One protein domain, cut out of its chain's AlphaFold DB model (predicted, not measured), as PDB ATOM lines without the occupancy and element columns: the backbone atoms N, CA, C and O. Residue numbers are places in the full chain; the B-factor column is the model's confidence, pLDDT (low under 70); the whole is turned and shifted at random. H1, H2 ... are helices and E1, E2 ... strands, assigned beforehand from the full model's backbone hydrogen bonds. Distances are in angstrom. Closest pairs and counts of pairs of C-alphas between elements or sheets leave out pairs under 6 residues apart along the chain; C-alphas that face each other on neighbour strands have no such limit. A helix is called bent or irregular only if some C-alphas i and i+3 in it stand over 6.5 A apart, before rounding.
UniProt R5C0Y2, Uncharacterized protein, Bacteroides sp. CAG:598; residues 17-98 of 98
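AT A GLANCE: This is residues 17 to 98 of the 98 residues of an uncharacterized protein of Bacteroides sp. CAG:598 (UniProt R5C0Y2). Two long helices, H2 and H4, cross as a slanted X, and a small three-stranded sheet packs at one end of the crossing, on H4 and the last residues of H2. H1 turns a corner at the far end of H2, away from the sheet, and short H3 follows the edge strand E1. The printed part has 82 residues, with four named helices and three named strands in the order H1, H2, E1, H3, H4, E2, E3; the class is mostly helix. The sheet's order is E1, E3, E2, antiparallel throughout. The whole is compact, with a radius of gyration of the C-alphas of 12.4 A and spans of 36 by 28 by 19 A.

IN THESE COORDINATES: H1 is residues 21 to 28, 10.7 A long, beginning at C-alpha 21 (-45.369, 11.298, 38.958). H2 is residues 30 to 45, 21.9 A. E1 is residues 52 to 54, 6.3 A, and H3 is residues 55 to 58, 5.4 A. H4, residues 61 to 80, 29.4 A, begins at C-alpha 61 (-41.785, 17.100, 57.136); it has a kink of 30 degrees near residue 68 and is irregular, with C-alphas 62 and 65 7.5 A apart. E2 is residues 86 to 88, 7.0 A. E3 is residues 94 to 97, 10.0 A, ending at C-alpha 97 (-40.537, 34.936, 43.292).

HOW THE PARTS SIT: H2 and H4 touch at a steep tilt of 63 degrees, the same way; their closest C-alphas are those of Phe 41 and Ala 74, 5.2 A apart. H1 is close to H2 but not clearly touching, with the C-alphas of Glu 25 and Leu 33 closest at 6.3 A. H1 and H3 are apart. E3, the inner strand, is antiparallel to E1, with N 53 and O 95 at 2.8 A within hydrogen-bond range. E2 and E3 form a hairpin, with N 87 and O 96 at 2.9 A within that range. H4 is on the sheet, making two layers, a helix on one face of a sheet; H2 only grazes it, with residues 43 to 45. E1, H3 and H4, and E2 form a split strand-helix-strand unit, two strands running the same way with E3 between them, and its crossover is right-handed. Every O i to N i+4 pair is within hydrogen-bond range in H1 and H2, 14 of 16 are in H4, and H3 is too short for such a pair.

THE WHOLE: The C-alphas of Glu 26 and Gly 50 are the two farthest apart, at 36.6 A. The printed part has no cut and no long link; Gln 98 is the chain's last residue. The mean pLDDT of the printed part is 96.1, and no printed residue is under 70.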
ATOM      1  N   ALA A  17     -38.952  17.408  35.600       89.94
ATOM      2  CA  ALA A  17     -40.267  17.889  35.996       89.94
ATOM      3  C   ALA A  17     -41.344  16.798  36.144       89.94
ATOM      4  O   ALA A  17     -42.430  17.131  36.615       89.94
ATOM      5  N   ARG A  18     -41.156  15.548  35.694       92.31
ATOM      6  CA  ARG A  18     -42.290  14.607  35.544       92.31
ATOM      7  C   ARG A  18     -42.017  13.141  35.883       92.31
ATOM      8  O   ARG A  18     -42.984  12.426  36.136       92.31
ATOM      9  N   SER A  19     -40.772  12.669  35.913       93.12
ATOM     10  CA  SER A  19     -40.456  11.241  36.121       93.12
ATOM     11  C   SER A  19     -40.923  10.676  37.465       93.12
ATOM     12  O   SER A  19     -41.162   9.476  37.584       93.12
ATOM     13  N   TRP A  20     -41.121  11.538  38.460       94.75
ATOM     14  CA  TRP A  20     -41.593  11.192  39.799       94.75
ATOM     15  C   TRP A  20     -43.095  10.869  39.876       94.75
ATOM     16  O   TRP A  20     -43.528  10.172  40.799       94.75
ATOM     17  N   ILE A  21     -43.897  11.357  38.920       96.00
ATOM     18  CA  ILE A  21     -45.369  11.298  38.958       96.00
ATOM     19  C   ILE A  21     -45.889   9.859  39.113       96.00
ATOM     20  O   ILE A  21     -46.682   9.642  40.032       96.00
ATOM     21  N   PRO A  22     -45.428   8.856  38.330       96.94
ATOM     22  CA  PRO A  22     -45.929   7.485  38.453       96.94
ATOM     23  C   PRO A  22     -45.712   6.883  39.848       96.94
ATOM     24  O   PRO A  22     -46.574   6.175  40.358       96.94
ATOM     25  N   THR A  23     -44.588   7.213  40.497       95.75
ATOM     26  CA  THR A  23     -44.260   6.705  41.840       95.75
ATOM     27  C   THR A  23     -45.256   7.212  42.879       95.75
ATOM     28  O   THR A  23     -45.694   6.468  43.756       95.75
ATOM     29  N   TYR A  24     -45.629   8.488  42.801       96.62
ATOM     30  CA  TYR A  24     -46.602   9.058  43.725       96.62
ATOM     31  C   TYR A  24     -48.036   8.673  43.368       96.62
ATOM     32  O   TYR A  24     -48.823   8.404  44.273       96.62
ATOM     33  N   GLU A  25     -48.364   8.556  42.081       97.50
ATOM     34  CA  GLU A  25     -49.664   8.059  41.630       97.50
ATOM     35  C   GLU A  25     -49.957   6.664  42.199       97.50
ATOM     36  O   GLU A  25     -51.028   6.458  42.767       97.50
ATOM     37  N   GLU A  26     -48.995   5.737  42.144       98.00
ATOM     38  CA  GLU A  26     -49.138   4.392  42.719       98.00
ATOM     39  C   GLU A  26     -49.365   4.427  44.242       98.00
ATOM     40  O   GLU A  26     -50.171   3.669  44.781       98.00
ATOM     41  N   ARG A  27     -48.688   5.337  44.952       96.56
ATOM     42  CA  ARG A  27     -48.717   5.409  46.422       96.56
ATOM     43  C   ARG A  27     -49.989   6.026  46.995       96.56
ATOM     44  O   ARG A  27     -50.443   5.595  48.053       96.56
ATOM     45  N   MET A  28     -50.530   7.071  46.367       97.31
ATOM     46  CA  MET A  28     -51.661   7.837  46.923       97.31
ATOM     47  C   MET A  28     -52.883   7.923  46.007       97.31
ATOM     48  O   MET A  28     -53.937   8.378  46.456       97.31
ATOM     49  N   GLY A  29     -52.763   7.465  44.763       98.19
ATOM     50  CA  GLY A  29     -53.788   7.571  43.735       98.19
ATOM     51  C   GLY A  29     -53.762   8.913  43.002       98.19
ATOM     52  O   GLY A  29     -53.486   9.966  43.587       98.19
ATOM     53  N   TRP A  30     -54.117   8.862  41.715       97.56
ATOM     54  CA  TRP A  30     -54.107  10.008  40.802       97.56
ATOM     55  C   TRP A  30     -54.871  11.226  41.331       97.56
ATOM     56  O   TRP A  30     -54.323  12.321  41.368       97.56
ATOM     57  N   GLU A  31     -56.107  11.047  41.806       98.31
ATOM     58  CA  GLU A  31     -56.952  12.168  42.246       98.31
ATOM     59  C   GLU A  31     -56.329  12.960  43.400       98.31
ATOM     60  O   GLU A  31     -56.306  14.191  43.382       98.31
ATOM     61  N   ARG A  32     -55.756  12.262  44.390       98.00
ATOM     62  CA  ARG A  32     -55.102  12.921  45.527       98.00
ATOM     63  C   ARG A  32     -53.813  13.608  45.108       98.00
ATOM     64  O   ARG A  32     -53.518  14.691  45.608       98.00
ATOM     65  N   LEU A  33     -53.043  12.974  44.221       98.31
ATOM     66  CA  LEU A  33     -51.817  13.561  43.696       98.31
ATOM     67  C   LEU A  33     -52.129  14.840  42.914       98.31
ATOM     68  O   LEU A  33     -51.537  15.885  43.181       98.31
ATOM     69  N   LYS A  34     -53.109  14.780  42.012       98.06
ATOM     70  CA  LYS A  34     -53.579  15.928  41.239       98.06
ATOM     71  C   LYS A  34     -54.065  17.055  42.153       98.06
ATOM     72  O   LYS A  34     -53.651  18.193  41.974       98.06
ATOM     73  N   GLU A  35     -54.886  16.762  43.161       98.44
ATOM     74  CA  GLU A  35     -55.357  17.777  44.117       98.44
ATOM     75  C   GLU A  35     -54.203  18.413  44.912       98.44
ATOM     76  O   GLU A  35     -54.217  19.608  45.224       98.44
ATOM     77  N   TYR A  36     -53.190  17.624  45.280       98.25
ATOM     78  CA  TYR A  36     -51.999  18.152  45.938       98.25
ATOM     79  C   TYR A  36     -51.215  19.079  45.001       98.25
ATOM     80  O   TYR A  36     -50.920  20.215  45.377       98.25
ATOM     81  N   TYR A  37     -50.957  18.631  43.771       98.44
ATOM     82  CA  TYR A  37     -50.289  19.421  42.742       98.44
ATOM     83  C   TYR A  37     -51.020  20.739  42.458       98.44
ATOM     84  O   TYR A  37     -50.402  21.799  42.530       98.44
ATOM     85  N   ASP A  38     -52.337  20.695  42.235       98.44
ATOM     86  CA  ASP A  38     -53.158  21.876  41.939       98.44
ATOM     87  C   ASP A  38     -53.031  22.938  43.047       98.44
ATOM     88  O   ASP A  38     -52.933  24.137  42.773       98.44
ATOM     89  N   ARG A  39     -52.972  22.517  44.320       98.19
ATOM     90  CA  ARG A  39     -52.769  23.434  45.455       98.19
ATOM     91  C   ARG A  39     -51.385  24.077  45.449       98.19
ATOM     92  O   ARG A  39     -51.290  25.278  45.704       98.19
ATOM     93  N   VAL A  40     -50.334  23.311  45.155       98.19
ATOM     94  CA  VAL A  40     -48.962  23.837  45.049       98.19
ATOM     95  C   VAL A  40     -48.855  24.814  43.878       98.19
ATOM     96  O   VAL A  40     -48.373  25.932  44.064       98.19
ATOM     97  N   PHE A  41     -49.384  24.446  42.709       98.31
ATOM     98  CA  PHE A  41     -49.399  25.297  41.522       98.31
ATOM     99  C   PHE A  41     -50.085  26.637  41.804       98.31
ATOM    100  O   PHE A  41     -49.479  27.694  41.627       98.31
ATOM    101  N   LEU A  42     -51.315  26.612  42.334       97.62
ATOM    102  CA  LEU A  42     -52.065  27.827  42.670       97.62
ATOM    103  C   LEU A  42     -51.368  28.672  43.741       97.62
ATOM    104  O   LEU A  42     -51.447  29.903  43.713       97.62
ATOM    105  N   ARG A  43     -50.699  28.042  44.715       97.31
ATOM    106  CA  ARG A  43     -49.952  28.769  45.748       97.31
ATOM    107  C   ARG A  43     -48.780  29.544  45.151       97.31
ATOM    108  O   ARG A  43     -48.562  30.680  45.580       97.31
ATOM    109  N   LEU A  44     -48.056  28.937  44.209       97.81
ATOM    110  CA  LEU A  44     -46.917  29.546  43.523       97.81
ATOM    111  C   LEU A  44     -47.375  30.627  42.543       97.81
ATOM    112  O   LEU A  44     -46.904  31.753  42.645       97.81
ATOM    113  N   GLU A  45     -48.361  30.340  41.690       96.69
ATOM    114  CA  GLU A  45     -48.946  31.296  40.736       96.69
ATOM    115  C   GLU A  45     -49.338  32.628  41.409       96.69
ATOM    116  O   GLU A  45     -49.078  33.715  40.881       96.69
ATOM    117  N   ARG A  46     -49.927  32.542  42.610       95.81
ATOM    118  CA  ARG A  46     -50.404  33.687  43.398       95.81
ATOM    119  C   ARG A  46     -49.313  34.448  44.146       95.81
ATOM    120  O   ARG A  46     -49.616  35.528  44.657       95.81
ATOM    121  N   MET A  47     -48.090  33.918  44.247       96.94
ATOM    122  CA  MET A  47     -46.988  34.642  44.891       96.94
ATOM    123  C   MET A  47     -46.761  35.970  44.181       96.94
ATOM    124  O   MET A  47     -46.829  36.019  42.964       96.94
ATOM    125  N   ARG A  48     -46.452  37.053  44.880       95.19
ATOM    126  CA  ARG A  48     -46.058  38.324  44.238       95.19
ATOM    127  C   ARG A  48     -44.536  38.415  44.089       95.19
ATOM    128  O   ARG A  48     -43.826  37.774  44.861       95.19
ATOM    129  N   PRO A  49     -44.005  39.202  43.136       95.50
ATOM    130  CA  PRO A  49     -42.578  39.519  43.111       95.50
ATOM    131  C   PRO A  49     -42.103  40.064  44.468       95.50
ATOM    132  O   PRO A  49     -42.764  40.915  45.068       95.50
ATOM    133  N   GLY A  50     -40.990  39.538  44.969       95.25
ATOM    134  CA  GLY A  50     -40.449  39.773  46.309       95.25
ATOM    135  C   GLY A  50     -40.968  38.830  47.404       95.25
ATOM    136  O   GLY A  50     -40.384  38.801  48.491       95.25
ATOM    137  N   GLU A  51     -42.026  38.046  47.159       97.00
ATOM    138  CA  GLU A  51     -42.537  37.091  48.148       97.00
ATOM    139  C   GLU A  51     -41.664  35.841  48.263       97.00
ATOM    140  O   GLU A  51     -41.044  35.369  47.304       97.00
ATOM    141  N   LYS A  52     -41.667  35.279  49.475       97.25
ATOM    142  CA  LYS A  52     -40.942  34.065  49.839       97.25
ATOM    143  C   LYS A  52     -41.908  33.038  50.411       97.25
ATOM    144  O   LYS A  52     -42.777  33.381  51.209       97.25
ATOM    145  N   LEU A  53     -41.717  31.785  50.028       97.31
ATOM    146  CA  LEU A  53     -42.365  30.620  50.613       97.31
ATOM    147  C   LEU A  53     -41.296  29.824  51.354       97.31
ATOM    148  O   LEU A  53     -40.334  29.371  50.739       97.31
ATOM    149  N   VAL A  54     -41.455  29.670  52.666       96.69
ATOM    150  CA  VAL A  54     -40.532  28.907  53.513       96.69
ATOM    151  C   VAL A  54     -41.101  27.503  53.705       96.69
ATOM    152  O   VAL A  54     -42.121  27.334  54.369       96.69
ATOM    153  N   VAL A  55     -40.451  26.492  53.125       95.94
ATOM    154  CA  VAL A  55     -40.999  25.129  52.988       95.94
ATOM    155  C   VAL A  55     -41.392  24.536  54.338       95.94
ATOM    156  O   VAL A  55     -42.505  24.045  54.502       95.94
ATOM    157  N   TRP A  56     -40.525  24.649  55.345       93.31
ATOM    158  CA  TRP A  56     -40.770  24.066  56.666       93.31
ATOM    159  C   TRP A  56     -41.845  24.781  57.495       93.31
ATOM    160  O   TRP A  56     -42.292  24.230  58.499       93.31
ATOM    161  N   GLN A  57     -42.265  25.987  57.099       94.81
ATOM    162  CA  GLN A  57     -43.380  26.696  57.741       94.81
ATOM    163  C   GLN A  57     -44.733  26.301  57.141       94.81
ATOM    164  O   GLN A  57     -45.745  26.344  57.836       94.81
ATOM    165  N   GLU A  58     -44.747  25.914  55.866       93.25
ATOM    166  CA  GLU A  58     -45.967  25.661  55.088       93.25
ATOM    167  C   GLU A  58     -46.268  24.163  54.930       93.25
ATOM    168  O   GLU A  58     -47.403  23.766  54.667       93.25
ATOM    169  N   VAL A  59     -45.245  23.317  55.072       95.81
ATOM    170  CA  VAL A  59     -45.304  21.892  54.753       95.81
ATOM    171  C   VAL A  59     -44.849  21.078  55.962       95.81
ATOM    172  O   VAL A  59     -43.870  21.400  56.634       95.81
ATOM    173  N   VAL A  60     -45.569  19.995  56.247       94.50
ATOM    174  CA  VAL A  60     -45.148  19.017  57.259       94.50
ATOM    175  C   VAL A  60     -43.973  18.177  56.735       94.50
ATOM    176  O   VAL A  60     -43.970  17.861  55.544       94.50
ATOM    177  N   PRO A  61     -43.010  17.770  57.585       94.12
ATOM    178  CA  PRO A  61     -41.785  17.100  57.136       94.12
ATOM    179  C   PRO A  61     -41.987  15.894  56.214       94.12
ATOM    180  O   PRO A  61     -41.293  15.772  55.208       94.12
ATOM    181  N   ASP A  62     -42.991  15.063  56.495       95.31
ATOM    182  CA  ASP A  62     -43.308  13.861  55.711       95.31
ATOM    183  C   ASP A  62     -43.689  14.158  54.248       95.31
ATOM    184  O   ASP A  62     -43.658  13.264  53.406       95.31
ATOM    185  N   ASN A  63     -44.039  15.411  53.936       96.44
ATOM    186  CA  ASN A  63     -44.450  15.849  52.605       96.44
ATOM    187  C   ASN A  63     -43.403  16.715  51.890       96.44
ATOM    188  O   ASN A  63     -43.695  17.186  50.793       96.44
ATOM    189  N   TYR A  64     -42.214  16.949  52.460       96.81
ATOM    190  CA  TYR A  64     -41.193  17.779  51.797       96.81
ATOM    191  C   TYR A  64     -40.809  17.248  50.421       96.81
ATOM    192  O   TYR A  64     -40.710  18.034  49.483       96.81
ATOM    193  N   ASP A  65     -40.663  15.931  50.295       96.81
ATOM    194  CA  ASP A  65     -40.313  15.292  49.030       96.81
ATOM    195  C   ASP A  65     -41.371  15.569  47.952       96.81
ATOM    196  O   ASP A  65     -41.088  16.227  46.952       96.81
ATOM    197  N   LEU A  66     -42.627  15.176  48.200       97.38
ATOM    198  CA  LEU A  66     -43.738  15.426  47.275       97.38
ATOM    199  C   LEU A  66     -43.911  16.921  46.968       97.38
ATOM    200  O   LEU A  66     -44.138  17.297  45.820       97.38
ATOM    201  N   PHE A  67     -43.796  17.782  47.980       98.19
ATOM    202  CA  PHE A  67     -43.917  19.222  47.793       98.19
ATOM    203  C   PHE A  67     -42.856  19.766  46.839       98.19
ATOM    204  O   PHE A  67     -43.206  20.520  45.934       98.19
ATOM    205  N   LEU A  68     -41.586  19.400  47.019       97.88
ATOM    206  CA  LEU A  68     -40.491  19.901  46.185       97.88
ATOM    207  C   LEU A  68     -40.601  19.404  44.746       97.88
ATOM    208  O   LEU A  68     -40.401  20.189  43.821       97.88
ATOM    209  N   HIS A  69     -41.029  18.156  44.558       98.19
ATOM    210  CA  HIS A  69     -41.374  17.615  43.250       98.19
ATOM    211  C   HIS A  69     -42.483  18.435  42.572       98.19
ATOM    212  O   HIS A  69     -42.280  18.971  41.481       98.19
ATOM    213  N   CYS A  70     -43.624  18.623  43.245       98.19
ATOM    214  CA  CYS A  70     -44.728  19.431  42.724       98.19
ATOM    215  C   CYS A  70     -44.321  20.885  42.459       98.19
ATOM    216  O   CYS A  70     -44.721  21.455  41.446       98.19
ATOM    217  N   ALA A  71     -43.547  21.495  43.357       98.12
ATOM    218  CA  ALA A  71     -43.121  22.882  43.242       98.12
ATOM    219  C   ALA A  71     -42.180  23.078  42.053       98.12
ATOM    220  O   ALA A  71     -42.359  24.025  41.291       98.12
ATOM    221  N   TYR A  72     -41.222  22.169  41.856       97.62
ATOM    222  CA  TYR A  72     -40.330  22.198  40.701       97.62
ATOM    223  C   TYR A  72     -41.116  22.055  39.391       97.62
ATOM    224  O   TYR A  72     -40.984  22.899  38.503       97.62
ATOM    225  N   THR A  73     -42.009  21.062  39.300       97.62
ATOM    226  CA  THR A  73     -42.897  20.881  38.140       97.62
ATOM    227  C   THR A  73     -43.726  22.133  37.864       97.62
ATOM    228  O   THR A  73     -43.741  22.623  36.735       97.62
ATOM    229  N   ALA A  74     -44.368  22.691  38.892       97.88
ATOM    230  CA  ALA A  74     -45.195  23.883  38.763       97.88
ATOM    231  C   ALA A  74     -44.383  25.100  38.300       97.88
ATOM    232  O   ALA A  74     -44.858  25.858  37.462       97.88
ATOM    233  N   ILE A  75     -43.151  25.280  38.787       97.31
ATOM    234  CA  ILE A  75     -42.257  26.354  38.332       97.31
ATOM    235  C   ILE A  75     -41.918  26.192  36.847       97.31
ATOM    236  O   ILE A  75     -42.006  27.170  36.104       97.31
ATOM    237  N   CYS A  76     -41.577  24.982  36.394       95.69
ATOM    238  CA  CYS A  76     -41.329  24.717  34.974       95.69
ATOM    239  C   CYS A  76     -42.567  25.022  34.112       95.69
ATOM    240  O   CYS A  76     -42.446  25.607  33.034       95.69
ATOM    241  N   GLU A  77     -43.765  24.667  34.581       96.31
ATOM    242  CA  GLU A  77     -45.009  24.958  33.860       96.31
ATOM    243  C   GLU A  77     -45.340  26.457  33.846       96.31
ATOM    244  O   GLU A  77     -45.645  27.006  32.787       96.31
ATOM    245  N   LEU A  78     -45.189  27.156  34.973       96.75
ATOM    246  CA  LEU A  78     -45.372  28.609  35.069       96.75
ATOM    247  C   LEU A  78     -44.420  29.368  34.135       96.75
ATOM    248  O   LEU A  78     -44.852  30.304  33.456       96.75
ATOM    249  N   GLN A  79     -43.162  28.925  34.024       94.69
ATOM    250  CA  GLN A  79     -42.206  29.471  33.056       94.69
ATOM    251  C   GLN A  79     -42.711  29.316  31.613       94.69
ATOM    252  O   GLN A  79     -42.623  30.259  30.826       94.69
ATOM    253  N   SER A  80     -43.318  28.173  31.266       94.00
ATOM    254  CA  SER A  80     -43.919  27.971  29.937       94.00
ATOM    255  C   SER A  80     -45.094  28.921  29.644       94.00
ATOM    256  O   SER A  80     -45.345  29.246  28.484       94.00
ATOM    257  N   TYR A  81     -45.764  29.432  30.684       92.50
ATOM    258  CA  TYR A  81     -46.817  30.454  30.593       92.50
ATOM    259  C   TYR A  81     -46.283  31.896  30.646       92.50
ATOM    260  O   TYR A  81     -47.064  32.847  30.669       92.50
ATOM    261  N   GLY A  82     -44.960  32.081  30.669       91.62
ATOM    262  CA  GLY A  82     -44.309  33.389  30.775       91.62
ATOM    263  C   GLY A  82     -44.273  33.963  32.195       91.62
ATOM    264  O   GLY A  82     -43.831  35.097  32.386       91.62
ATOM    265  N   ILE A  83     -44.703  33.195  33.203       91.06
ATOM    266  CA  ILE A  83     -44.586  33.546  34.621       91.06
ATOM    267  C   ILE A  83     -43.229  33.034  35.115       91.06
ATOM    268  O   ILE A  83     -43.097  31.942  35.662       91.06
ATOM    269  N   ASN A  84     -42.204  33.845  34.880       87.31
ATOM    270  CA  ASN A  84     -40.818  33.514  35.193       87.31
ATOM    271  C   ASN A  84     -40.427  33.950  36.617       87.31
ATOM    272  O   ASN A  84     -41.255  34.447  37.381       87.31
ATOM    273  N   SER A  85     -39.138  33.795  36.933       92.38
ATOM    274  CA  SER A  85     -38.491  34.389  38.114       92.38
ATOM    275  C   SER A  85     -38.709  33.661  39.444       92.38
ATOM    276  O   SER A  85     -38.656  34.284  40.498       92.38
ATOM    277  N   TYR A  86     -38.902  32.341  39.436       96.75
ATOM    278  CA  TYR A  86     -38.837  31.540  40.666       96.75
ATOM    279  C   TYR A  86     -37.430  30.997  40.904       96.75
ATOM    280  O   TYR A  86     -36.760  30.563  39.968       96.75
ATOM    281  N   TYR A  87     -37.006  30.985  42.164       94.75
ATOM    282  CA  TYR A  87     -35.706  30.471  42.586       94.75
ATOM    283  C   TYR A  87     -35.832  29.705  43.904       94.75
ATOM    284  O   TYR A  87     -36.420  30.216  44.861       94.75
ATOM    285  N   PHE A  88     -35.259  28.503  43.946       96.19
ATOM    286  CA  PHE A  88     -34.982  27.785  45.187       96.19
ATOM    287  C   PHE A  88     -33.673  28.306  45.770       96.19
ATOM    288  O   PHE A  88     -32.693  28.416  45.040       96.19
ATOM    289  N   ASP A  89     -33.643  28.601  47.067       95.75
ATOM    290  CA  ASP A  89     -32.388  28.904  47.752       95.75
ATOM    291  C   ASP A  89     -31.410  27.713  47.741       95.75
ATOM    292  O   ASP A  89     -31.757  26.588  47.383       95.75
ATOM    293  N   GLU A  90     -30.168  27.953  48.164       94.50
ATOM    294  CA  GLU A  90     -29.072  26.966  48.122       94.50
ATOM    295  C   GLU A  90     -29.355  25.669  48.902       94.50
ATOM    296  O   GLU A  90     -28.656  24.674  48.724       94.50
ATOM    297  N   GLN A  91     -30.358  25.680  49.782       96.06
ATOM    298  CA  GLN A  91     -30.754  24.544  50.616       96.06
ATOM    299  C   GLN A  91     -32.121  23.965  50.219       96.06
ATOM    300  O   GLN A  91     -32.583  23.027  50.870       96.06
ATOM    301  N   ALA A  92     -32.766  24.502  49.177       96.06
ATOM    302  CA  ALA A  92     -34.133  24.177  48.765       96.06
ATOM    303  C   ALA A  92     -35.174  24.301  49.899       96.06
ATOM    304  O   ALA A  92     -36.180  23.596  49.931       96.06
ATOM    305  N   THR A  93     -34.936  25.207  50.848       96.19
ATOM    306  CA  THR A  93     -35.824  25.490  51.984       96.19
ATOM    307  C   THR A  93     -36.697  26.720  51.771       96.19
ATOM    308  O   THR A  93     -37.686  26.903  52.489       96.19
ATOM    309  N   VAL A  94     -36.363  27.557  50.785       97.25
ATOM    310  CA  VAL A  94     -37.114  28.764  50.437       97.25
ATOM    311  C   VAL A  94     -37.302  28.852  48.929       97.25
ATOM    312  O   VAL A  94     -36.342  28.751  48.172       97.25
ATOM    313  N   ILE A  95     -38.532  29.128  48.499       97.81
ATOM    314  CA  ILE A  95     -38.855  29.504  47.119       97.81
ATOM    315  C   ILE A  95     -39.113  31.008  47.099       97.81
ATOM    316  O   ILE A  95     -39.951  31.506  47.849       97.81
ATOM    317  N   THR A  96     -38.400  31.744  46.254       97.69
ATOM    318  CA  THR A  96     -38.595  33.189  46.067       97.69
ATOM    319  C   THR A  96     -39.145  33.452  44.676       97.69
ATOM    320  O   THR A  96     -38.629  32.897  43.708       97.69
ATOM    321  N   ARG A  97     -40.150  34.327  44.569       96.12
ATOM    322  CA  ARG A  97     -40.537  34.936  43.292       96.12
ATOM    323  C   ARG A  97     -39.822  36.282  43.182       96.12
ATOM    324  O   ARG A  97     -40.063  37.148  44.016       96.12
ATOM    325  N   GLN A  98     -38.917  36.442  42.221       90.25
ATOM    326  CA  GLN A  98     -38.193  37.694  41.959       90.25
ATOM    327  C   GLN A  98     -39.017  38.665  41.113       90.25
ATOM    328  O   GLN A  98     -39.823  38.206  40.269       90.25
TER     329      GLN A  98